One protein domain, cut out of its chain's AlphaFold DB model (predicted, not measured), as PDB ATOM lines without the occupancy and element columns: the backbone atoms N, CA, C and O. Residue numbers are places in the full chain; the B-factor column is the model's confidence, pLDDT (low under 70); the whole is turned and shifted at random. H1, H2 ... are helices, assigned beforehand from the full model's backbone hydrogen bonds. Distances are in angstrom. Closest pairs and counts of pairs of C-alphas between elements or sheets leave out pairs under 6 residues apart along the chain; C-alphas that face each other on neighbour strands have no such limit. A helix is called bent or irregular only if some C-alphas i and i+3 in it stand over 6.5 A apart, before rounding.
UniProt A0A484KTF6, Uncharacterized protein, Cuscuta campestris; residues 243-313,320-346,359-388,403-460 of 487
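AT A GLANCE: This is residues 243 to 313, 320 to 346, 359 to 388 and 403 to 460 of the 487 residues of an uncharacterized protein of Cuscuta campestris (UniProt A0A484KTF6). An up-and-down bundle of four helices, H1, H3, H4 and H5, each running against the one before, fills one side of a flat, loose model, and from H5 the long helix H7 slants away to the other side, where H8 folds back along its far part as a thin hairpin. The short H2 folds back on the first part of H3, and H6 turns off at the end of H5. The printed part has 186 residues with eight named helices, H1 to H8 in chain order, and no named strand; its class is all helix. It is loose, with a radius of gyration of the C-alphas of 19.8 A, and spans 61 by 51 by 24 A.

IN THESE COORDINATES: Begin at Pro 243; residues 243 to 261 hold no named element. Find C-alpha 262 at (129.648, 148.221, 177.019), where H1 starts and runs to residue 274. Next come H2, residues 277 to 283, and H3, residues 285 to 308, 34.5 A long. H4, residues 322 to 342, is 30.2 A long, and H5 covers residues 359 to 371. H6 covers residues 375 to 386. H7 runs from C-alpha 408 at (112.232, 120.397, 148.916) to residue 438, 44.8 A long; it is irregular, with C-alphas 409 and 412 7.9 A apart. H8, residues 446 to 460, is 22.2 A long and ends at (93.293, 132.340, 154.241).

HOW THE PARTS SIT: Start at the hubs H3 and H5, which touch four helices each. H3 touches H4, closest at C-alphas 292 and 337, 6.5 A, at a shallow tilt of 18 degrees, opposite ways. With residues 291 to 302 alone H3 touches H1, closest at C-alphas 270 and 295, 6.1 A. H2 and H3 form a hairpin, closest at C-alphas 280 and 288, 4.9 A. H5 touches H4 at a steep tilt of 42 degrees, closest at C-alphas 334 and 368, 4.7 A. H5 and H6 only just touch, only at the corner, with 3 pairs of C-alphas within 8 A, the closest those of Leu 369 and Thr 375, 5.7 A. H7 touches H5 with residues 410 to 421 alone, closest at C-alphas 362 and 413, 5.3 A. H7 and H8, a hairpin, only just touch, with 3 pairs of C-alphas within 8 A, closest at C-alphas 434 and 449, 7.3 A. H1 and H8 are apart. Every O i to N i+4 pair is within hydrogen-bond range in H1, H2, H3, H5 and H6; in H4 16 of 17 are, in H7 25 of 27, in H8 9 of 11.

THE WHOLE: The two C-alphas farthest apart, of Ser 244 and Gly 444, are 61.7 A apart. Three cuts leave C-alpha gaps of 15.0 A from 313 to 320, 18.9 A from 346 to 359 and 12.2 A from 388 to 403. Of the links printed whole, none is long. Residues 307 to 313 and 439 to 444 stand free. Mean pLDDT of the printed part is 76.3; 49 residues are under 70, among them 436 to 460.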
ATOM      1  N   PRO A 243     137.755 143.170 167.650       90.75
ATOM      2  CA  PRO A 243     138.617 143.202 166.480       90.75
ATOM      3  C   PRO A 243     139.796 144.161 166.718       90.75
ATOM      4  O   PRO A 243     139.768 144.996 167.621       90.75
ATOM      5  N   SER A 244     140.845 144.057 165.899       86.00
ATOM      6  CA  SER A 244     141.965 145.019 165.917       86.00
ATOM      7  C   SER A 244     141.530 146.435 165.518       86.00
ATOM      8  O   SER A 244     142.141 147.414 165.935       86.00
ATOM      9  N   GLY A 245     140.456 146.533 164.738       84.50
ATOM     10  CA  GLY A 245     139.755 147.758 164.389       84.50
ATOM     11  C   GLY A 245     138.395 147.412 163.792       84.50
ATOM     12  O   GLY A 245     138.184 146.292 163.325       84.50
ATOM     13  N   PHE A 246     137.459 148.357 163.823       86.56
ATOM     14  CA  PHE A 246     136.189 148.172 163.129       86.56
ATOM     15  C   PHE A 246     136.395 148.232 161.611       86.56
ATOM     16  O   PHE A 246     137.180 149.062 161.150       86.56
ATOM     17  N   PRO A 247     135.675 147.406 160.833       85.25
ATOM     18  CA  PRO A 247     135.588 147.579 159.391       85.25
ATOM     19  C   PRO A 247     135.091 148.981 159.028       85.25
ATOM     20  O   PRO A 247     134.248 149.555 159.731       85.25
ATOM     21  N   ASP A 248     135.580 149.510 157.907       79.19
ATOM     22  CA  ASP A 248     135.164 150.816 157.409       79.19
ATOM     23  C   ASP A 248     133.644 150.874 157.253       79.19
ATOM     24  O   ASP A 248     133.006 150.009 156.653       79.19
ATOM     25  N   GLY A 249     133.049 151.911 157.835       79.62
ATOM     26  CA  GLY A 249     131.612 152.113 157.782       79.62
ATOM     27  C   GLY A 249     130.782 151.132 158.619       79.62
ATOM     28  O   GLY A 249     129.564 151.095 158.442       79.62
ATOM     29  N   PHE A 250     131.375 150.383 159.560       85.44
ATOM     30  CA  PHE A 250     130.598 149.530 160.467       85.44
ATOM     31  C   PHE A 250     129.479 150.320 161.160       85.44
ATOM     32  O   PHE A 250     128.331 149.909 161.104       85.44
ATOM     33  N   PHE A 251     129.775 151.498 161.717       84.50
ATOM     34  CA  PHE A 251     128.792 152.355 162.397       84.50
ATOM     35  C   PHE A 251     127.995 153.284 161.462       84.50
ATOM     36  O   PHE A 251     127.439 154.286 161.913       84.50
ATOM     37  N   MET A 252     127.931 153.005 160.156       81.62
ATOM     38  CA  MET A 252     127.152 153.840 159.236       81.62
ATOM     39  C   MET A 252     125.674 153.875 159.640       81.62
ATOM     40  O   MET A 252     125.004 152.845 159.690       81.62
ATOM     41  N   GLY A 253     125.162 155.082 159.896       72.88
ATOM     42  CA  GLY A 253     123.779 155.301 160.333       72.88
ATOM     43  C   GLY A 253     123.553 155.207 161.846       72.88
ATOM     44  O   GLY A 253     122.400 155.225 162.265       72.88
ATOM     45  N   MET A 254     124.617 155.126 162.651       78.56
ATOM     46  CA  MET A 254     124.568 155.179 164.117       78.56
ATOM     47  C   MET A 254     125.211 156.460 164.654       78.56
ATOM     48  O   MET A 254     126.116 157.026 164.032       78.56
ATOM     49  N   GLN A 255     124.772 156.905 165.834       73.88
ATOM     50  CA  GLN A 255     125.496 157.924 166.592       73.88
ATOM     51  C   GLN A 255     126.862 157.397 167.058       73.88
ATOM     52  O   GLN A 255     127.091 156.191 167.166       73.88
ATOM     53  N   HIS A 256     127.795 158.312 167.328       72.12
ATOM     54  CA  HIS A 256     129.149 157.951 167.738       72.12
ATOM     55  C   HIS A 256     129.150 157.215 169.088       72.12
ATOM     56  O   HIS A 256     128.705 157.761 170.097       72.12
ATOM     57  N   ILE A 257     129.703 155.997 169.110       75.69
ATOM     58  CA  ILE A 257     129.886 155.208 170.331       75.69
ATOM     59  C   ILE A 257     131.316 155.395 170.840       75.69
ATOM     60  O   ILE A 257     132.280 155.113 170.128       75.69
ATOM     61  N   SER A 258     131.459 155.841 172.087       74.19
ATOM     62  CA  SER A 258     132.772 156.016 172.711       74.19
ATOM     63  C   SER A 258     133.449 154.667 173.016       74.19
ATOM     64  O   SER A 258     132.797 153.780 173.579       74.19
ATOM     65  N   PRO A 259     134.755 154.516 172.720       78.31
ATOM     66  CA  PRO A 259     135.531 153.337 173.104       78.31
ATOM     67  C   PRO A 259     135.463 153.052 174.611       78.31
ATOM     68  O   PRO A 259     135.476 153.974 175.425       78.31
ATOM     69  N   GLY A 260     135.397 151.772 174.984       70.00
ATOM     70  CA  GLY A 260     135.366 151.323 176.385       70.00
ATOM     71  C   GLY A 260     133.985 151.338 177.056       70.00
ATOM     72  O   GLY A 260     133.856 150.883 178.192       70.00
ATOM     73  N   ASN A 261     132.931 151.811 176.378       82.62
ATOM     74  CA  ASN A 261     131.553 151.571 176.818       82.62
ATOM     75  C   ASN A 261     131.128 150.126 176.484       82.62
ATOM     76  O   ASN A 261     131.579 149.552 175.494       82.62
ATOM     77  N   ILE A 262     130.207 149.556 177.262       84.50
ATOM     78  CA  ILE A 262     129.648 148.221 177.019       84.50
ATOM     79  C   ILE A 262     129.031 148.104 175.615       84.50
ATOM     80  O   ILE A 262     129.183 147.079 174.962       84.50
ATOM     81  N   ASP A 263     128.437 149.184 175.103       85.50
ATOM     82  CA  ASP A 263     127.867 149.256 173.750       85.50
ATOM     83  C   ASP A 263     128.934 149.090 172.665       85.50
ATOM     84  O   ASP A 263     128.721 148.404 171.662       85.50
ATOM     85  N   TYR A 264     130.107 149.688 172.889       88.44
ATOM     86  CA  TYR A 264     131.268 149.544 172.015       88.44
ATOM     87  C   TYR A 264     131.780 148.106 172.053       88.44
ATOM     88  O   TYR A 264     132.052 147.520 171.010       88.44
ATOM     89  N   LEU A 265     131.842 147.512 173.247       91.50
ATOM     90  CA  LEU A 265     132.291 146.137 173.428       91.50
ATOM     91  C   LEU A 265     131.345 145.129 172.761       91.50
ATOM     92  O   LEU A 265     131.803 144.249 172.034       91.50
ATOM     93  N   TYR A 266     130.032 145.293 172.915       92.62
ATOM     94  CA  TYR A 266     129.047 144.484 172.198       92.62
ATOM     95  C   TYR A 266     129.158 144.648 170.684       92.62
ATOM     96  O   TYR A 266     129.165 143.654 169.959       92.62
ATOM     97  N   SER A 267     129.302 145.887 170.211       92.25
ATOM     98  CA  SER A 267     129.505 146.182 168.790       92.25
ATOM     99  C   SER A 267     130.767 145.515 168.249       92.25
ATOM    100  O   SER A 267     130.742 144.950 167.160       92.25
ATOM    101  N   GLY A 268     131.864 145.543 169.009       93.50
ATOM    102  CA  GLY A 268     133.135 144.951 168.608       93.50
ATOM    103  C   GLY A 268     133.066 143.432 168.553       93.50
ATOM    104  O   GLY A 268     133.404 142.853 167.525       93.50
ATOM    105  N   ALA A 269     132.542 142.785 169.596       95.19
ATOM    106  CA  ALA A 269     132.361 141.335 169.605       95.19
ATOM    107  C   ALA A 269     131.440 140.879 168.462       95.19
ATOM    108  O   ALA A 269     131.743 139.904 167.773       95.19
ATOM    109  N   TYR A 270     130.355 141.623 168.208       95.94
ATOM    110  CA  TYR A 270     129.472 141.385 167.069       95.94
ATOM    111  C   TYR A 270     130.228 141.522 165.744       95.94
ATOM    112  O   TYR A 270     130.189 140.612 164.924       95.94
ATOM    113  N   SER A 271     130.953 142.627 165.546       95.19
ATOM    114  CA  SER A 271     131.707 142.896 164.320       95.19
ATOM    115  C   SER A 271     132.778 141.844 164.046       95.19
ATOM    116  O   SER A 271     132.982 141.476 162.893       95.19
ATOM    117  N   PHE A 272     133.481 141.377 165.079       95.12
ATOM    118  CA  PHE A 272     134.495 140.338 164.939       95.12
ATOM    119  C   PHE A 272     133.869 139.014 164.492       95.12
ATOM    120  O   PHE A 272     134.336 138.420 163.524       95.12
ATOM    121  N   ILE A 273     132.787 138.581 165.150       96.12
ATOM    122  CA  ILE A 273     132.091 137.336 164.800       96.12
ATOM    123  C   ILE A 273     131.474 137.435 163.401       96.12
ATOM    124  O   ILE A 273     131.655 136.519 162.601       96.12
ATOM    125  N   GLU A 274     130.815 138.551 163.071       95.75
ATOM    126  CA  GLU A 274     130.267 138.820 161.732       95.75
ATOM    127  C   GLU A 274     131.378 138.763 160.671       95.75
ATOM    128  O   GLU A 274     131.190 138.160 159.621       95.75
ATOM    129  N   GLY A 275     132.577 139.273 160.975       93.50
ATOM    130  CA  GLY A 275     133.745 139.207 160.091       93.50
ATOM    131  C   GLY A 275     134.241 137.789 159.771       93.50
ATOM    132  O   GLY A 275     134.982 137.602 158.807       93.50
ATOM    133  N   THR A 276     133.820 136.773 160.532       93.50
ATOM    134  CA  THR A 276     134.122 135.362 160.232       93.50
ATOM    135  C   THR A 276     133.115 134.716 159.276       93.50
ATOM    136  O   THR A 276     133.378 133.623 158.770       93.50
ATOM    137  N   PHE A 277     131.985 135.380 158.999       94.38
ATOM    138  CA  PHE A 277     130.864 134.827 158.240       94.38
ATOM    139  C   PHE A 277     131.264 134.404 156.827       94.38
ATOM    140  O   PHE A 277     131.111 133.235 156.491       94.38
ATOM    141  N   ASP A 278     131.865 135.294 156.033       91.69
ATOM    142  CA  ASP A 278     132.233 134.988 154.642       91.69
ATOM    143  C   ASP A 278     133.219 133.813 154.550       91.69
ATOM    144  O   ASP A 278     133.138 132.974 153.652       91.69
ATOM    145  N   ALA A 279     134.129 133.707 155.521       89.94
ATOM    146  CA  ALA A 279     135.044 132.576 155.617       89.94
ATOM    147  C   ALA A 279     134.282 131.276 155.901       89.94
ATOM    148  O   ALA A 279     134.460 130.288 155.192       89.94
ATOM    149  N   ALA A 280     133.395 131.283 156.898       90.69
ATOM    150  CA  ALA A 280     132.554 130.136 157.228       90.69
ATOM    151  C   ALA A 280     131.675 129.712 156.037       90.69
ATOM    152  O   ALA A 280     131.552 128.516 155.763       90.69
ATOM    153  N   CYS A 281     131.164 130.686 155.282       89.06
ATOM    154  CA  CYS A 281     130.359 130.520 154.078       89.06
ATOM    155  C   CYS A 281     131.091 129.735 152.989       89.06
ATOM    156  O   CYS A 281     130.471 128.916 152.312       89.06
ATOM    157  N   THR A 282     132.400 129.936 152.827       87.31
ATOM    158  CA  THR A 282     133.203 129.140 151.880       87.31
ATOM    159  C   THR A 282     133.418 127.694 152.329       87.31
ATOM    160  O   THR A 282     133.668 126.832 151.493       87.31
ATOM    161  N   ILE A 283     133.279 127.411 153.629       85.19
ATOM    162  CA  ILE A 283     133.570 126.101 154.219       85.19
ATOM    163  C   ILE A 283     132.301 125.243 154.306       85.19
ATOM    164  O   ILE A 283     132.258 124.135 153.768       85.19
ATOM    165  N   SER A 284     131.254 125.711 154.999       86.88
ATOM    166  CA  SER A 284     129.984 124.976 155.106       86.88
ATOM    167  C   SER A 284     128.799 125.834 155.556       86.88
ATOM    168  O   SER A 284     128.949 126.869 156.214       86.88
ATOM    169  N   PHE A 285     127.588 125.351 155.259       88.00
ATOM    170  CA  PHE A 285     126.350 125.980 155.728       88.00
ATOM    171  C   PHE A 285     126.274 125.942 157.251       88.00
ATOM    172  O   PHE A 285     125.956 126.938 157.895       88.00
ATOM    173  N   THR A 286     126.622 124.801 157.842       89.62
ATOM    174  CA  THR A 286     126.606 124.624 159.292       89.62
ATOM    175  C   THR A 286     127.538 125.596 160.023       89.62
ATOM    176  O   THR A 286     127.091 126.182 161.002       89.62
ATOM    177  N   LEU A 287     128.787 125.827 159.587       90.94
ATOM    178  CA  LEU A 287     129.663 126.796 160.273       90.94
ATOM    179  C   LEU A 287     129.103 128.215 160.187       90.94
ATOM    180  O   LEU A 287     129.093 128.938 161.179       90.94
ATOM    181  N   SER A 288     128.581 128.583 159.022       93.12
ATOM    182  CA  SER A 288     127.950 129.884 158.794       93.12
ATOM    183  C   SER A 288     126.705 130.073 159.664       93.12
ATOM    184  O   SER A 288     126.472 131.154 160.204       93.12
ATOM    185  N   ALA A 289     125.928 129.007 159.872       93.94
ATOM    186  CA  ALA A 289     124.803 129.011 160.798       93.94
ATOM    187  C   ALA A 289     125.252 129.209 162.256       93.94
ATOM    188  O   ALA A 289     124.607 129.956 162.984       93.94
ATOM    189  N   GLU A 290     126.365 128.604 162.687       94.69
ATOM    190  CA  GLU A 290     126.917 128.818 164.037       94.69
ATOM    191  C   GLU A 290     127.380 130.273 164.246       94.69
ATOM    192  O   GLU A 290     127.210 130.810 165.341       94.69
ATOM    193  N   VAL A 291     127.886 130.947 163.200       97.06
ATOM    194  CA  VAL A 291     128.171 132.398 163.236       97.06
ATOM    195  C   VAL A 291     126.890 133.189 163.501       97.06
ATOM    196  O   VAL A 291     126.842 133.979 164.441       97.06
ATOM    197  N   VAL A 292     125.823 132.935 162.737       97.38
ATOM    198  CA  VAL A 292     124.524 133.612 162.922       97.38
ATOM    199  C   VAL A 292     123.947 133.362 164.321       97.38
ATOM    200  O   VAL A 292     123.472 134.302 164.958       97.38
ATOM    201  N   LEU A 293     124.032 132.132 164.838       96.50
ATOM    202  CA  LEU A 293     123.575 131.792 166.193       96.50
ATOM    203  C   LEU A 293     124.384 132.520 167.282       96.50
ATOM    204  O   LEU A 293     123.823 132.948 168.291       96.50
ATOM    205  N   ALA A 294     125.693 132.704 167.089       96.88
ATOM    206  CA  ALA A 294     126.519 133.481 168.012       96.88
ATOM    207  C   ALA A 294     126.173 134.985 167.981       96.88
ATOM    208  O   ALA A 294     126.124 135.623 169.036       96.88
ATOM    209  N   LEU A 295     125.873 135.543 166.802       97.75
ATOM    210  CA  LEU A 295     125.395 136.925 166.656       97.75
ATOM    211  C   LEU A 295     124.019 137.132 167.309       97.75
ATOM    212  O   LEU A 295     123.803 138.130 167.999       97.75
ATOM    213  N   GLU A 296     123.099 136.179 167.141       96.44
ATOM    214  CA  GLU A 296     121.813 136.172 167.847       96.44
ATOM    215  C   GLU A 296     122.026 136.147 169.365       96.44
ATOM    216  O   GLU A 296     121.385 136.902 170.097       96.44
ATOM    217  N   ALA A 297     122.970 135.337 169.853       95.38
ATOM    218  CA  ALA A 297     123.241 135.249 171.279       95.38
ATOM    219  C   ALA A 297     123.726 136.569 171.893       95.38
ATOM    220  O   ALA A 297     123.333 136.893 173.016       95.38
ATOM    221  N   ILE A 298     124.513 137.352 171.148       95.25
ATOM    222  CA  ILE A 298     124.879 138.720 171.533       95.25
ATOM    223  C   ILE A 298     123.630 139.594 171.652       95.25
ATOM    224  O   ILE A 298     123.434 140.243 172.678       95.25
ATOM    225  N   LEU A 299     122.757 139.590 170.641       92.94
ATOM    226  CA  LEU A 299     121.534 140.396 170.657       92.94
ATOM    227  C   LEU A 299     120.598 140.030 171.810       92.94
ATOM    228  O   LEU A 299     120.062 140.922 172.466       92.94
ATOM    229  N   LEU A 300     120.415 138.737 172.079       91.31
ATOM    230  CA  LEU A 300     119.619 138.262 173.209       91.31
ATOM    231  C   LEU A 300     120.220 138.706 174.547       91.31
ATOM    232  O   LEU A 300     119.478 139.067 175.458       91.31
ATOM    233  N   SER A 301     121.551 138.730 174.651       90.25
ATOM    234  CA  SER A 301     122.248 139.250 175.828       90.25
ATOM    235  C   SER A 301     121.965 140.738 176.043       90.25
ATOM    236  O   SER A 301     121.552 141.122 177.135       90.25
ATOM    237  N   ILE A 302     122.082 141.553 174.988       88.25
ATOM    238  CA  ILE A 302     121.779 142.990 175.047       88.25
ATOM    239  C   ILE A 302     120.318 143.206 175.457       88.25
ATOM    240  O   ILE A 302     120.066 143.930 176.414       88.25
ATOM    241  N   ARG A 303     119.362 142.553 174.777       86.12
ATOM    242  CA  ARG A 303     117.920 142.682 175.065       86.12
ATOM    243  C   ARG A 303     117.601 142.372 176.523       86.12
ATOM    244  O   ARG A 303     116.898 143.142 177.161       86.12
ATOM    245  N   LYS A 304     118.179 141.300 177.062       84.00
ATOM    246  CA  LYS A 304     117.971 140.916 178.458       84.00
ATOM    247  C   LYS A 304     118.489 141.965 179.445       84.00
ATOM    248  O   LYS A 304     117.800 142.255 180.412       84.00
ATOM    249  N   ILE A 305     119.652 142.564 179.183       78.50
ATOM    250  CA  ILE A 305     120.173 143.663 180.013       78.50
ATOM    251  C   ILE A 305     119.235 144.877 179.952       78.50
ATOM    252  O   ILE A 305     118.947 145.473 180.985       78.50
ATOM    253  N   VAL A 306     118.706 145.212 178.766       75.31
ATOM    254  CA  VAL A 306     117.711 146.291 178.629       75.31
ATOM    255  C   VAL A 306     116.447 145.996 179.428       75.31
ATOM    256  O   VAL A 306     115.924 146.895 180.084       75.31
ATOM    257  N   ASP A 307     115.950 144.763 179.352       71.94
ATOM    258  CA  ASP A 307     114.714 144.355 180.013       71.94
ATOM    259  C   ASP A 307     114.868 144.335 181.543       71.94
ATOM    260  O   ASP A 307     113.972 144.807 182.239       71.94
ATOM    261  N   ASP A 308     116.002 143.862 182.073       66.31
ATOM    262  CA  ASP A 308     116.288 143.832 183.517       66.31
ATOM    263  C   ASP A 308     116.412 145.257 184.110       66.31
ATOM    264  O   ASP A 308     115.880 145.534 185.189       66.31
ATOM    265  N   ASP A 309     117.006 146.204 183.372       57.62
ATOM    266  CA  ASP A 309     117.129 147.619 183.771       57.62
ATOM    267  C   ASP A 309     115.775 148.364 183.841       57.62
ATOM    268  O   ASP A 309     115.677 149.441 184.443       57.62
ATOM    269  N   LEU A 310     114.704 147.822 183.243       50.31
ATOM    270  CA  LEU A 310     113.352 148.386 183.364       50.31
ATOM    271  C   LEU A 310     112.717 148.103 184.735       50.31
ATOM    272  O   LEU A 310     111.811 148.841 185.134       50.31
ATOM    273  N   TYR A 311     113.187 147.083 185.461       44.34
ATOM    274  CA  TYR A 311     112.622 146.667 186.750       44.34
ATOM    275  C   TYR A 311     113.301 147.312 187.971       44.34
ATOM    276  O   TYR A 311     112.673 147.384 189.029       44.34
ATOM    277  N   GLU A 312     114.515 147.867 187.838       45.38
ATOM    278  CA  GLU A 312     115.168 148.683 188.879       45.38
ATOM    279  C   GLU A 312     115.332 150.155 188.444       45.38
ATOM    280  O   GLU A 312     116.389 150.579 187.965       45.38
ATOM    281  N   PRO A 313     114.304 151.005 188.634       42.78
ATOM    282  CA  PRO A 313     114.386 152.418 188.297       42.78
ATOM    283  C   PRO A 313     115.232 153.152 189.347       42.78
ATOM    284  O   PRO A 313     114.703 153.689 190.317       42.78
ATOM    285  N   GLY A 320     120.595 155.935 176.642       49.91
ATOM    286  CA  GLY A 320     120.535 156.525 175.295       49.91
ATOM    287  C   GLY A 320     121.046 155.616 174.172       49.91
ATOM    288  O   GLY A 320     120.377 155.468 173.156       49.91
ATOM    289  N   CYS A 321     122.204 154.982 174.362       53.19
ATOM    290  CA  CYS A 321     122.964 154.367 173.267       53.19
ATOM    291  C   CYS A 321     122.542 152.914 172.960       53.19
ATOM    292  O   CYS A 321     122.560 152.498 171.803       53.19
ATOM    293  N   ILE A 322     122.045 152.165 173.954       61.09
ATOM    294  CA  ILE A 322     121.543 150.793 173.746       61.09
ATOM    295  C   ILE A 322     120.271 150.770 172.870       61.09
ATOM    296  O   ILE A 322     120.038 149.820 172.119       61.09
ATOM    297  N   LYS A 323     119.458 151.838 172.909       65.81
ATOM    298  CA  LYS A 323     118.194 151.919 172.156       65.81
ATOM    299  C   LYS A 323     118.387 151.982 170.642       65.81
ATOM    300  O   LYS A 323     117.546 151.452 169.925       65.81
ATOM    301  N   GLU A 324     119.461 152.608 170.162       78.94
ATOM    302  CA  GLU A 324     119.804 152.641 168.731       78.94
ATOM    303  C   GLU A 324     120.617 151.406 168.316       78.94
ATOM    304  O   GLU A 324     120.430 150.879 167.216       78.94
ATOM    305  N   LEU A 325     121.446 150.879 169.229       84.56
ATOM    306  CA  LEU A 325     122.286 149.708 168.984       84.56
ATOM    307  C   LEU A 325     121.474 148.448 168.664       84.56
ATOM    308  O   LEU A 325     121.814 147.727 167.726       84.56
ATOM    309  N   VAL A 326     120.399 148.172 169.414       87.62
ATOM    310  CA  VAL A 326     119.597 146.955 169.201       87.62
ATOM    311  C   VAL A 326     118.973 146.927 167.797       87.62
ATOM    312  O   VAL A 326     119.246 145.965 167.077       87.62
ATOM    313  N   PRO A 327     118.201 147.937 167.340       87.81
ATOM    314  CA  PRO A 327     117.668 147.968 165.975       87.81
ATOM    315  C   PRO A 327     118.752 147.878 164.895       87.81
ATOM    316  O   PRO A 327     118.572 147.179 163.895       87.81
ATOM    317  N   PHE A 328     119.888 148.548 165.107       89.38
ATOM    318  CA  PHE A 328     121.020 148.518 164.185       89.38
ATOM    319  C   PHE A 328     121.594 147.100 164.014       89.38
ATOM    320  O   PHE A 328     121.699 146.599 162.890       89.38
ATOM    321  N   LEU A 329     121.891 146.412 165.119       91.69
ATOM    322  CA  LEU A 329     122.411 145.043 165.098       91.69
ATOM    323  C   LEU A 329     121.360 144.022 164.625       91.69
ATOM    324  O   LEU A 329     121.716 143.047 163.963       91.69
ATOM    325  N   CYS A 330     120.066 144.251 164.886       91.81
ATOM    326  CA  CYS A 330     118.982 143.423 164.340       91.81
ATOM    327  C   CYS A 330     118.971 143.470 162.807       91.81
ATOM    328  O   CYS A 330     118.920 142.425 162.160       91.81
ATOM    329  N   LYS A 331     119.102 144.666 162.214       91.69
ATOM    330  CA  LYS A 331     119.170 144.827 160.754       91.69
ATOM    331  C   LYS A 331     120.361 144.073 160.154       91.69
ATOM    332  O   LYS A 331     120.204 143.397 159.136       91.69
ATOM    333  N   LYS A 332     121.537 144.152 160.788       92.88
ATOM    334  CA  LYS A 332     122.727 143.386 160.377       92.88
ATOM    335  C   LYS A 332     122.516 141.877 160.494       92.88
ATOM    336  O   LYS A 332     122.842 141.146 159.558       92.88
ATOM    337  N   LEU A 333     121.890 141.414 161.577       95.38
ATOM    338  CA  LEU A 333     121.611 139.991 161.774       95.38
ATOM    339  C   LEU A 333     120.629 139.472 160.725       95.38
ATOM    340  O   LEU A 333     120.844 138.397 160.167       95.38
ATOM    341  N   ALA A 334     119.586 140.243 160.412       92.75
ATOM    342  CA  ALA A 334     118.639 139.902 159.358       92.75
ATOM    343  C   ALA A 334     119.338 139.808 157.994       92.75
ATOM    344  O   ALA A 334     119.140 138.832 157.275       92.75
ATOM    345  N   SER A 335     120.218 140.762 157.667       91.94
ATOM    346  CA  SER A 335     121.009 140.729 156.430       91.94
ATOM    347  C   SER A 335     121.924 139.505 156.358       91.94
ATOM    348  O   SER A 335     121.935 138.803 155.351       91.94
ATOM    349  N   THR A 336     122.663 139.215 157.429       93.81
ATOM    350  CA  THR A 336     123.576 138.062 157.497       93.81
ATOM    351  C   THR A 336     122.803 136.743 157.388       93.81
ATOM    352  O   THR A 336     123.184 135.847 156.635       93.81
ATOM    353  N   SER A 337     121.648 136.646 158.054       93.94
ATOM    354  CA  SER A 337     120.753 135.483 157.963       93.94
ATOM    355  C   SER A 337     120.183 135.307 156.552       93.94
ATOM    356  O   SER A 337     120.149 134.191 156.038       93.94
ATOM    357  N   LYS A 338     119.778 136.402 155.891       90.69
ATOM    358  CA  LYS A 338     119.319 136.387 154.493       90.69
ATOM    359  C   LYS A 338     120.425 135.894 153.562       90.69
ATOM    360  O   LYS A 338     120.181 134.989 152.768       90.69
ATOM    361  N   ASN A 339     121.640 136.425 153.709       91.62
ATOM    362  CA  ASN A 339     122.802 136.015 152.918       91.62
ATOM    363  C   ASN A 339     123.078 134.510 153.062       91.62
ATOM    364  O   ASN A 339     123.264 133.827 152.057       91.62
ATOM    365  N   LEU A 340     123.000 133.971 154.285       91.81
ATOM    366  CA  LEU A 340     123.142 132.532 154.541       91.81
ATOM    367  C   LEU A 340     122.078 131.696 153.810       91.81
ATOM    368  O   LEU A 340     122.378 130.644 153.246       91.81
ATOM    369  N   LEU A 341     120.823 132.150 153.813       86.81
ATOM    370  CA  LEU A 341     119.718 131.427 153.179       86.81
ATOM    371  C   LEU A 341     119.780 131.469 151.639       86.81
ATOM    372  O   LEU A 341     119.321 130.519 150.999       86.81
ATOM    373  N   ILE A 342     120.345 132.534 151.058       86.12
ATOM    374  CA  ILE A 342     120.526 132.715 149.604       86.12
ATOM    375  C   ILE A 342     121.762 131.971 149.081       86.12
ATOM    376  O   ILE A 342     121.821 131.588 147.912       86.12
ATOM    377  N   GLN A 343     122.764 131.743 149.925       82.56
ATOM    378  CA  GLN A 343     124.010 131.148 149.472       82.56
ATOM    379  C   GLN A 343     123.826 129.712 148.946       82.56
ATOM    380  O   GLN A 343     123.147 128.871 149.541       82.56
ATOM    381  N   LYS A 344     124.475 129.424 147.810       79.38
ATOM    382  CA  LYS A 344     124.560 128.085 147.220       79.38
ATOM    383  C   LYS A 344     125.716 127.324 147.868       79.38
ATOM    384  O   LYS A 344     126.839 127.817 147.895       79.38
ATOM    385  N   TYR A 345     125.430 126.125 148.366       73.94
ATOM    386  CA  TYR A 345     126.423 125.224 148.946       73.94
ATOM    387  C   TYR A 345     126.542 123.974 148.085       73.94
ATOM    388  O   TYR A 345     125.525 123.340 147.788       73.94
ATOM    389  N   ASP A 346     127.768 123.605 147.727       62.97
ATOM    390  CA  ASP A 346     128.026 122.369 146.999       62.97
ATOM    391  C   ASP A 346     127.746 121.157 147.890       62.97
ATOM    392  O   ASP A 346     128.163 121.083 149.047       62.97
ATOM    393  N   GLU A 359     117.016 121.457 160.922       85.31
ATOM    394  CA  GLU A 359     116.876 122.151 162.208       85.31
ATOM    395  C   GLU A 359     117.582 123.513 162.197       85.31
ATOM    396  O   GLU A 359     117.027 124.498 162.682       85.31
ATOM    397  N   LEU A 360     118.771 123.593 161.593       88.00
ATOM    398  CA  LEU A 360     119.491 124.853 161.419       88.00
ATOM    399  C   LEU A 360     118.734 125.807 160.494       88.00
ATOM    400  O   LEU A 360     118.487 126.938 160.889       88.00
ATOM    401  N   VAL A 361     118.276 125.355 159.322       87.06
ATOM    402  CA  VAL A 361     117.466 126.183 158.407       87.06
ATOM    403  C   VAL A 361     116.229 126.738 159.117       87.06
ATOM    404  O   VAL A 361     115.931 127.923 158.990       87.06
ATOM    405  N   GLN A 362     115.546 125.915 159.921       87.25
ATOM    406  CA  GLN A 362     114.403 126.358 160.719       87.25
ATOM    407  C   GLN A 362     114.772 127.503 161.674       87.25
ATOM    408  O   GLN A 362     114.026 128.475 161.779       87.25
ATOM    409  N   LYS A 363     115.897 127.381 162.388       91.56
ATOM    410  CA  LYS A 363     116.376 128.402 163.330       91.56
ATOM    411  C   LYS A 363     116.779 129.683 162.609       91.56
ATOM    412  O   LYS A 363     116.280 130.744 162.954       91.56
ATOM    413  N   ILE A 364     117.602 129.581 161.569       93.06
ATOM    414  CA  ILE A 364     118.074 130.734 160.790       93.06
ATOM    415  C   ILE A 364     116.901 131.491 160.157       93.06
ATOM    416  O   ILE A 364     116.879 132.719 160.173       93.06
ATOM    417  N   LEU A 365     115.889 130.781 159.652       87.94
ATOM    418  CA  LEU A 365     114.704 131.423 159.090       87.94
ATOM    419  C   LEU A 365     113.890 132.179 160.149       87.94
ATOM    420  O   LEU A 365     113.394 133.266 159.866       87.94
ATOM    421  N   ARG A 366     113.777 131.645 161.375       89.38
ATOM    422  CA  ARG A 366     113.160 132.388 162.489       89.38
ATOM    423  C   ARG A 366     113.947 133.653 162.797       89.38
ATOM    424  O   ARG A 366     113.349 134.719 162.834       89.38
ATOM    425  N   ILE A 367     115.270 133.543 162.915       91.50
ATOM    426  CA  ILE A 367     116.158 134.683 163.173       91.50
ATOM    427  C   ILE A 367     115.978 135.766 162.105       91.50
ATOM    428  O   ILE A 367     115.839 136.941 162.440       91.50
ATOM    429  N   TYR A 368     115.935 135.384 160.828       90.62
ATOM    430  CA  TYR A 368     115.696 136.319 159.731       90.62
ATOM    431  C   TYR A 368     114.363 137.068 159.898       90.62
ATOM    432  O   TYR A 368     114.339 138.299 159.888       90.62
ATOM    433  N   LEU A 369     113.267 136.332 160.099       85.81
ATOM    434  CA  LEU A 369     111.917 136.895 160.177       85.81
ATOM    435  C   LEU A 369     111.673 137.727 161.443       85.81
ATOM    436  O   LEU A 369     110.928 138.704 161.398       85.81
ATOM    437  N   GLU A 370     112.306 137.376 162.559       86.75
ATOM    438  CA  GLU A 370     112.174 138.093 163.833       86.75
ATOM    439  C   GLU A 370     112.969 139.405 163.871       86.75
ATOM    440  O   GLU A 370     112.652 140.286 164.666       86.75
ATOM    441  N   ASN A 371     113.994 139.551 163.022       85.06
ATOM    442  CA  ASN A 371     114.881 140.720 163.019       85.06
ATOM    443  C   ASN A 371     114.738 141.609 161.768       85.06
ATOM    444  O   ASN A 371     115.420 142.632 161.659       85.06
ATOM    445  N   CYS A 372     113.872 141.248 160.818       81.81
ATOM    446  CA  CYS A 372     113.564 142.077 159.653       81.81
ATOM    447  C   CYS A 372     112.717 143.311 160.027       81.81
ATOM    448  O   CYS A 372     112.001 143.318 161.027       81.81
ATOM    449  N   GLN A 373     112.791 144.374 159.217       73.31
ATOM    450  CA  GLN A 373     112.039 145.616 159.472       73.31
ATOM    451  C   GLN A 373     110.524 145.434 159.307       73.31
ATOM    452  O   GLN A 373     109.749 146.064 160.021       73.31
ATOM    453  N   SER A 374     110.115 144.568 158.378       76.38
ATOM    454  CA  SER A 374     108.722 144.210 158.126       76.38
ATOM    455  C   SER A 374     108.625 142.711 157.883       76.38
ATOM    456  O   SER A 374     109.067 142.196 156.851       76.38
ATOM    457  N   THR A 375     108.055 142.001 158.858       74.81
ATOM    458  CA  THR A 375     107.828 140.556 158.757       74.81
ATOM    459  C   THR A 375     106.876 140.242 157.608       74.81
ATOM    460  O   THR A 375     107.140 139.307 156.866       74.81
ATOM    461  N   CYS A 376     105.827 141.042 157.400       69.69
ATOM    462  CA  CYS A 376     104.869 140.830 156.313       69.69
ATOM    463  C   CYS A 376     105.534 140.916 154.933       69.69
ATOM    464  O   CYS A 376     105.394 139.986 154.146       69.69
ATOM    465  N   ASP A 377     106.316 141.970 154.677       72.50
ATOM    466  CA  ASP A 377     106.980 142.151 153.377       72.50
ATOM    467  C   ASP A 377     108.035 141.062 153.138       72.50
ATOM    468  O   ASP A 377     108.182 140.552 152.032       72.50
ATOM    469  N   SER A 378     108.735 140.644 154.198       75.25
ATOM    470  CA  SER A 378     109.717 139.556 154.120       75.25
ATOM    471  C   SER A 378     109.055 138.199 153.861       75.25
ATOM    472  O   SER A 378     109.624 137.354 153.171       75.25
ATOM    473  N   LEU A 379     107.861 137.969 154.419       75.75
ATOM    474  CA  LEU A 379     107.080 136.755 154.184       75.75
ATOM    475  C   LEU A 379     106.526 136.715 152.754       75.75
ATOM    476  O   LEU A 379     106.539 135.647 152.144       75.75
ATOM    477  N   ASP A 380     106.084 137.857 152.227       71.44
ATOM    478  CA  ASP A 380     105.639 138.005 150.838       71.44
ATOM    479  C   ASP A 380     106.798 137.768 149.855       71.44
ATOM    480  O   ASP A 380     106.696 136.914 148.975       71.44
ATOM    481  N   GLU A 381     107.960 138.394 150.090       76.50
ATOM    482  CA  GLU A 381     109.184 138.168 149.306       76.50
ATOM    483  C   GLU A 381     109.557 136.673 149.269       76.50
ATOM    484  O   GLU A 381     109.809 136.106 148.202       76.50
ATOM    485  N   LEU A 382     109.549 136.000 150.426       76.12
ATOM    486  CA  LEU A 382     109.831 134.565 150.515       76.12
ATOM    487  C   LEU A 382     108.782 133.726 149.773       76.12
ATOM    488  O   LEU A 382     109.146 132.788 149.064       76.12
ATOM    489  N   ALA A 383     107.493 134.050 149.903       69.38
ATOM    490  CA  ALA A 383     106.428 133.341 149.199       69.38
ATOM    491  C   ALA A 383     106.592 133.454 147.675       69.38
ATOM    492  O   ALA A 383     106.497 132.444 146.977       69.38
ATOM    493  N   CYS A 384     106.918 134.645 147.169       68.81
ATOM    494  CA  CYS A 384     107.132 134.898 145.746       68.81
ATOM    495  C   CYS A 384     108.384 134.217 145.173       68.81
ATOM    496  O   CYS A 384     108.393 133.882 143.985       68.81
ATOM    497  N   LEU A 385     109.436 134.028 145.977       69.00
ATOM    498  CA  LEU A 385     110.720 133.475 145.524       69.00
ATOM    499  C   LEU A 385     110.844 131.955 145.705       69.00
ATOM    500  O   LEU A 385     111.599 131.316 144.971       69.00
ATOM    501  N   ILE A 386     110.132 131.370 146.671       66.56
ATOM    502  CA  ILE A 386     110.209 129.932 146.978       66.56
ATOM    503  C   ILE A 386     109.133 129.137 146.233       66.56
ATOM    504  O   ILE A 386     109.372 127.992 145.840       66.56
ATOM    505  N   MET A 387     107.941 129.710 146.044       59.81
ATOM    506  CA  MET A 387     106.858 129.015 145.351       59.81
ATOM    507  C   MET A 387     107.113 129.011 143.837       59.81
ATOM    508  O   MET A 387     107.482 130.045 143.277       59.81
ATOM    509  N   PRO A 388     106.896 127.878 143.141       50.44
ATOM    510  CA  PRO A 388     106.953 127.861 141.689       50.44
ATOM    511  C   PRO A 388     105.888 128.813 141.135       50.44
ATOM    512  O   PRO A 388     104.689 128.574 141.268       50.44
ATOM    513  N   PHE A 403     116.356 131.053 146.946       66.94
ATOM    514  CA  PHE A 403     116.799 130.637 148.285       66.94
ATOM    515  C   PHE A 403     117.165 129.142 148.258       66.94
ATOM    516  O   PHE A 403     116.301 128.293 148.493       66.94
ATOM    517  N   PRO A 404     118.422 128.758 147.968       69.44
ATOM    518  CA  PRO A 404     118.782 127.369 147.689       69.44
ATOM    519  C   PRO A 404     118.698 126.512 148.957       69.44
ATOM    520  O   PRO A 404     118.416 125.316 148.896       69.44
ATOM    521  N   SER A 405     118.887 127.140 150.120       69.06
ATOM    522  CA  SER A 405     118.726 126.516 151.433       69.06
ATOM    523  C   SER A 405     117.267 126.180 151.766       69.06
ATOM    524  O   SER A 405     117.039 125.358 152.649       69.06
ATOM    525  N   LEU A 406     116.288 126.751 151.049       71.81
ATOM    526  CA  LEU A 406     114.844 126.529 151.216       71.81
ATOM    527  C   LEU A 406     114.295 125.570 150.147       71.81
ATOM    528  O   LEU A 406     113.274 125.805 149.507       71.81
ATOM    529  N   CYS A 407     114.977 124.445 149.955       68.50
ATOM    530  CA  CYS A 407     114.627 123.431 148.963       68.50
ATOM    531  C   CYS A 407     113.573 122.421 149.469       68.50
ATOM    532  O   CYS A 407     113.167 122.435 150.636       68.50
ATOM    533  N   HIS A 408     113.179 121.479 148.601       65.44
ATOM    534  CA  HIS A 408     112.232 120.397 148.916       65.44
ATOM    535  C   HIS A 408     112.606 119.617 150.190       65.44
ATOM    536  O   HIS A 408     111.739 119.296 151.000       65.44
ATOM    537  N   THR A 409     113.898 119.351 150.425       67.62
ATOM    538  CA  THR A 409     114.340 118.589 151.611       67.62
ATOM    539  C   THR A 409     114.124 119.342 152.926       67.62
ATOM    540  O   THR A 409     114.012 118.722 153.980       67.62
ATOM    541  N   THR A 410     114.017 120.668 152.866       71.00
ATOM    542  CA  THR A 410     113.784 121.565 154.007       71.00
ATOM    543  C   THR A 410     112.357 122.115 154.055       71.00
ATOM    544  O   THR A 410     112.048 122.879 154.964       71.00
ATOM    545  N   PHE A 411     111.479 121.702 153.127       71.62
ATOM    546  CA  PHE A 411     110.124 122.240 152.947       71.62
ATOM    547  C   PHE A 411     109.326 122.325 154.242       71.62
ATOM    548  O   PHE A 411     108.859 123.390 154.632       71.62
ATOM    549  N   ILE A 412     109.227 121.200 154.947       72.62
ATOM    550  CA  ILE A 412     108.446 121.106 156.184       72.62
ATOM    551  C   ILE A 412     108.978 122.086 157.240       72.62
ATOM    552  O   ILE A 412     108.193 122.705 157.957       72.62
ATOM    553  N   ALA A 413     110.301 122.243 157.321       74.25
ATOM    554  CA  ALA A 413     110.941 123.114 158.298       74.25
ATOM    555  C   ALA A 413     110.637 124.589 158.014       74.25
ATOM    556  O   ALA A 413     110.240 125.313 158.929       74.25
ATOM    557  N   TRP A 414     110.769 125.029 156.758       74.81
ATOM    558  CA  TRP A 414     110.523 126.429 156.424       74.81
ATOM    559  C   TRP A 414     109.034 126.771 156.369       74.81
ATOM    560  O   TRP A 414     108.647 127.810 156.895       74.81
ATOM    561  N   TYR A 415     108.173 125.883 155.858       74.31
ATOM    562  CA  TYR A 415     106.724 126.113 155.828       74.31
ATOM    563  C   TYR A 415     106.161 126.298 157.238       74.31
ATOM    564  O   TYR A 415     105.388 127.219 157.494       74.31
ATOM    565  N   ARG A 416     106.604 125.459 158.182       81.38
ATOM    566  CA  ARG A 416     106.208 125.566 159.586       81.38
ATOM    567  C   ARG A 416     106.567 126.931 160.176       81.38
ATOM    568  O   ARG A 416     105.742 127.526 160.859       81.38
ATOM    569  N   VAL A 417     107.774 127.430 159.917       81.88
ATOM    570  CA  VAL A 417     108.222 128.738 160.427       81.88
ATOM    571  C   VAL A 417     107.417 129.877 159.813       81.88
ATOM    572  O   VAL A 417     106.939 130.733 160.550       81.88
ATOM    573  N   MET A 418     107.217 129.854 158.494       79.38
ATOM    574  CA  MET A 418     106.394 130.839 157.785       79.38
ATOM    575  C   MET A 418     104.973 130.887 158.358       79.38
ATOM    576  O   MET A 418     104.446 131.958 158.646       79.38
ATOM    577  N   HIS A 419     104.367 129.717 158.576       76.25
ATOM    578  CA  HIS A 419     103.043 129.592 159.174       76.25
ATOM    579  C   HIS A 419     103.006 130.146 160.604       76.25
ATOM    580  O   HIS A 419     102.156 130.972 160.923       76.25
ATOM    581  N   GLU A 420     103.923 129.721 161.476       83.88
ATOM    582  CA  GLU A 420     103.971 130.186 162.868       83.88
ATOM    583  C   GLU A 420     104.158 131.710 162.967       83.88
ATOM    584  O   GLU A 420     103.467 132.354 163.759       83.88
ATOM    585  N   GLN A 421     105.023 132.302 162.136       80.00
ATOM    586  CA  GLN A 421     105.236 133.755 162.121       80.00
ATOM    587  C   GLN A 421     104.030 134.527 161.570       80.00
ATOM    588  O   GLN A 421     103.664 135.567 162.126       80.00
ATOM    589  N   ASN A 422     103.356 133.998 160.545       78.00
ATOM    590  CA  ASN A 422     102.092 134.551 160.050       78.00
ATOM    591  C   ASN A 422     101.015 134.566 161.139       78.00
ATOM    592  O   ASN A 422     100.411 135.603 161.407       78.00
ATOM    593  N   VAL A 423     100.806 133.431 161.812       79.00
ATOM    594  CA  VAL A 423      99.805 133.307 162.882       79.00
ATOM    595  C   VAL A 423     100.133 134.230 164.054       79.00
ATOM    596  O   VAL A 423      99.248 134.916 164.560       79.00
ATOM    597  N   SER A 424     101.401 134.303 164.464       81.06
ATOM    598  CA  SER A 424     101.850 135.219 165.521       81.06
ATOM    599  C   SER A 424     101.559 136.683 165.167       81.06
ATOM    600  O   SER A 424     100.998 137.425 165.977       81.06
ATOM    601  N   THR A 425     101.864 137.082 163.929       76.12
ATOM    602  CA  THR A 425     101.634 138.447 163.439       76.12
ATOM    603  C   THR A 425     100.146 138.787 163.405       76.12
ATOM    604  O   THR A 425      99.754 139.835 163.918       76.12
ATOM    605  N   LEU A 426      99.306 137.882 162.891       76.56
ATOM    606  CA  LEU A 426      97.849 138.038 162.894       76.56
ATOM    607  C   LEU A 426      97.296 138.152 164.318       76.56
ATOM    608  O   LEU A 426      96.529 139.063 164.610       76.56
ATOM    609  N   ASN A 427      97.734 137.283 165.231       77.69
ATOM    610  CA  ASN A 427      97.309 137.317 166.630       77.69
ATOM    611  C   ASN A 427      97.678 138.637 167.317       77.69
ATOM    612  O   ASN A 427      96.905 139.142 168.132       77.69
ATOM    613  N   ARG A 428      98.851 139.200 167.005       80.81
ATOM    614  CA  ARG A 428      99.267 140.515 167.505       80.81
ATOM    615  C   ARG A 428      98.364 141.621 166.961       80.81
ATOM    616  O   ARG A 428      97.835 142.387 167.757       80.81
ATOM    617  N   LEU A 429      98.116 141.645 165.649       76.75
ATOM    618  CA  LEU A 429      97.232 142.631 165.016       76.75
ATOM    619  C   LEU A 429      95.810 142.577 165.583       76.75
ATOM    620  O   LEU A 429      95.252 143.615 165.920       76.75
ATOM    621  N   VAL A 430      95.249 141.380 165.766       74.56
ATOM    622  CA  VAL A 430      93.927 141.204 166.388       74.56
ATOM    623  C   VAL A 430      93.920 141.764 167.809       74.56
ATOM    624  O   VAL A 430      93.023 142.525 168.154       74.56
ATOM    625  N   LYS A 431      94.936 141.464 168.630       78.38
ATOM    626  CA  LYS A 431      95.044 142.038 169.983       78.38
ATOM    627  C   LYS A 431      95.127 143.561 169.960       78.38
ATOM    628  O   LYS A 431      94.535 144.199 170.825       78.38
ATOM    629  N   ASP A 432      95.854 144.138 169.012       75.81
ATOM    630  CA  ASP A 432      95.999 145.588 168.899       75.81
ATOM    631  C   ASP A 432      94.684 146.251 168.454       75.81
ATOM    632  O   ASP A 432      94.312 147.285 169.007       75.81
ATOM    633  N   VAL A 433      93.917 145.608 167.567       74.94
ATOM    634  CA  VAL A 433      92.560 146.041 167.190       74.94
ATOM    635  C   VAL A 433      91.584 145.921 168.364       74.94
ATOM    636  O   VAL A 433      90.944 146.913 168.708       74.94
ATOM    637  N   CYS A 434      91.521 144.776 169.059       71.50
ATOM    638  CA  CYS A 434      90.615 144.618 170.209       71.50
ATOM    639  C   CYS A 434      91.012 145.591 171.366       71.50
ATOM    640  O   CYS A 434      90.155 146.030 172.138       71.50
ATOM    641  N   LYS A 435      92.290 146.006 171.486       70.81
ATOM    642  CA  LYS A 435      92.735 147.082 172.409       70.81
ATOM    643  C   LYS A 435      92.266 148.476 171.980       70.81
ATOM    644  O   LYS A 435      91.894 149.282 172.828       70.81
ATOM    645  N   LEU A 436      92.282 148.767 170.681       65.25
ATOM    646  CA  LEU A 436      91.790 150.031 170.132       65.25
ATOM    647  C   LEU A 436      90.261 150.153 170.293       65.25
ATOM    648  O   LEU A 436      89.743 151.213 170.644       65.25
ATOM    649  N   GLU A 437      89.541 149.044 170.116       54.69
ATOM    650  CA  GLU A 437      88.087 148.970 170.302       54.69
ATOM    651  C   GLU A 437      87.676 149.038 171.779       54.69
ATOM    652  O   GLU A 437      86.729 149.747 172.114       54.69
ATOM    653  N   SER A 438      88.416 148.398 172.690       50.94
ATOM    654  CA  SER A 438      88.158 148.489 174.142       50.94
ATOM    655  C   SER A 438      88.486 149.857 174.752       50.94
ATOM    656  O   SER A 438      87.908 150.215 175.778       50.94
ATOM    657  N   ALA A 439      89.337 150.663 174.106       51.59
ATOM    658  CA  ALA A 439      89.498 152.083 174.429       51.59
ATOM    659  C   ALA A 439      88.314 152.947 173.946       51.59
ATOM    660  O   ALA A 439      88.139 154.067 174.424       51.59
ATOM    661  N   THR A 440      87.492 152.428 173.027       49.53
ATOM    662  CA  THR A 440      86.384 153.162 172.392       49.53
ATOM    663  C   THR A 440      85.003 152.690 172.875       49.53
ATOM    664  O   THR A 440      84.049 153.461 172.821       49.53
ATOM    665  N   LEU A 441      84.876 151.477 173.424       41.38
ATOM    666  CA  LEU A 441      83.643 150.969 174.029       41.38
ATOM    667  C   LEU A 441      83.922 150.116 175.273       41.38
ATOM    668  O   LEU A 441      84.496 149.029 175.205       41.38
ATOM    669  N   CYS A 442      83.415 150.570 176.421       40.72
ATOM    670  CA  CYS A 442      83.185 149.687 177.555       40.72
ATOM    671  C   CYS A 442      82.083 148.669 177.207       40.72
ATOM    672  O   CYS A 442      80.990 149.051 176.797       40.72
ATOM    673  N   THR A 443      82.367 147.398 177.516       42.03
ATOM    674  CA  THR A 443      81.489 146.211 177.611       42.03
ATOM    675  C   THR A 443      81.369 145.279 176.384       42.03
ATOM    676  O   THR A 443      80.833 145.614 175.335       42.03
ATOM    677  N   GLY A 444      81.818 144.025 176.580       44.84
ATOM    678  CA  GLY A 444      81.124 142.837 176.060       44.84
ATOM    679  C   GLY A 444      81.632 142.124 174.796       44.84
ATOM    680  O   GLY A 444      80.801 141.506 174.144       44.84
ATOM    681  N   HIS A 445      82.920 142.175 174.417       42.94
ATOM    682  CA  HIS A 445      83.357 141.702 173.081       42.94
ATOM    683  C   HIS A 445      84.465 140.624 173.011       42.94
ATOM    684  O   HIS A 445      84.920 140.296 171.916       42.94
ATOM    685  N   GLU A 446      84.860 139.980 174.114       43.44
ATOM    686  CA  GLU A 446      85.930 138.957 174.069       43.44
ATOM    687  C   GLU A 446      85.560 137.699 173.253       43.44
ATOM    688  O   GLU A 446      86.430 137.097 172.628       43.44
ATOM    689  N   ALA A 447      84.277 137.324 173.166       42.19
ATOM    690  CA  ALA A 447      83.847 136.135 172.417       42.19
ATOM    691  C   ALA A 447      83.808 136.331 170.886       42.19
ATOM    692  O   ALA A 447      83.915 135.356 170.140       42.19
ATOM    693  N   ASN A 448      83.678 137.574 170.401       43.00
ATOM    694  CA  ASN A 448      83.531 137.864 168.970       43.00
ATOM    695  C   ASN A 448      84.891 137.930 168.246       43.00
ATOM    696  O   ASN A 448      85.004 137.415 167.131       43.00
ATOM    697  N   CYS A 449      85.945 138.440 168.911       43.78
ATOM    698  CA  CYS A 449      87.312 138.428 168.362       43.78
ATOM    699  C   CYS A 449      87.780 136.974 168.075       43.78
ATOM    700  O   CYS A 449      88.347 136.720 167.014       43.78
ATOM    701  N   TYR A 450      87.469 135.987 168.934       43.22
ATOM    702  CA  TYR A 450      87.839 134.571 168.720       43.22
ATOM    703  C   TYR A 450      87.113 133.901 167.536       43.22
ATOM    704  O   TYR A 450      87.710 133.101 166.807       43.22
ATOM    705  N   TYR A 451      85.836 134.224 167.305       43.62
ATOM    706  CA  TYR A 451      85.080 133.681 166.170       43.62
ATOM    707  C   TYR A 451      85.573 134.241 164.829       43.62
ATOM    708  O   TYR A 451      85.739 133.481 163.871       43.62
ATOM    709  N   GLN A 452      85.897 135.537 164.767       43.78
ATOM    710  CA  GLN A 452      86.522 136.138 163.583       43.78
ATOM    711  C   GLN A 452      87.925 135.573 163.320       43.78
ATOM    712  O   GLN A 452      88.263 135.300 162.170       43.78
ATOM    713  N   GLN A 453      88.701 135.291 164.370       42.62
ATOM    714  CA  GLN A 453      90.025 134.667 164.271       42.62
ATOM    715  C   GLN A 453      89.969 133.270 163.623       42.62
ATOM    716  O   GLN A 453      90.793 132.949 162.768       42.62
ATOM    717  N   SER A 454      88.953 132.464 163.960       42.31
ATOM    718  CA  SER A 454      88.700 131.148 163.345       42.31
ATOM    719  C   SER A 454      88.229 131.257 161.887       42.31
ATOM    720  O   SER A 454      88.615 130.444 161.040       42.31
ATOM    721  N   SER A 455      87.437 132.285 161.565       37.88
ATOM    722  CA  SER A 455      86.923 132.518 160.209       37.88
ATOM    723  C   SER A 455      88.013 133.000 159.244       37.88
ATOM    724  O   SER A 455      88.136 132.456 158.150       37.88
ATOM    725  N   ILE A 456      88.871 133.933 159.678       43.06
ATOM    726  CA  ILE A 456      90.004 134.441 158.885       43.06
ATOM    727  C   ILE A 456      91.045 133.335 158.666       43.06
ATOM    728  O   ILE A 456      91.551 133.171 157.555       43.06
ATOM    729  N   HIS A 457      91.306 132.503 159.684       44.31
ATOM    730  CA  HIS A 457      92.103 131.287 159.510       44.31
ATOM    731  C   HIS A 457      91.486 130.366 158.440       44.31
ATOM    732  O   HIS A 457      92.189 129.892 157.552       44.31
ATOM    733  N   LYS A 458      90.172 130.120 158.461       41.69
ATOM    734  CA  LYS A 458      89.526 129.262 157.454       41.69
ATOM    735  C   LYS A 458      89.577 129.828 156.033       41.69
ATOM    736  O   LYS A 458      89.738 129.040 155.106       41.69
ATOM    737  N   GLU A 459      89.460 131.138 155.847       38.00
ATOM    738  CA  GLU A 459      89.490 131.759 154.514       38.00
ATOM    739  C   GLU A 459      90.903 131.836 153.927       38.00
ATOM    740  O   GLU A 459      91.106 131.430 152.782       38.00
ATOM    741  N   ILE A 460      91.903 132.249 154.714       39.31
ATOM    742  CA  ILE A 460      93.293 132.340 154.241       39.31
ATOM    743  C   ILE A 460      93.854 130.939 153.946       39.31
ATOM    744  O   ILE A 460      94.436 130.707 152.886       39.31
TER     745      ILE A 460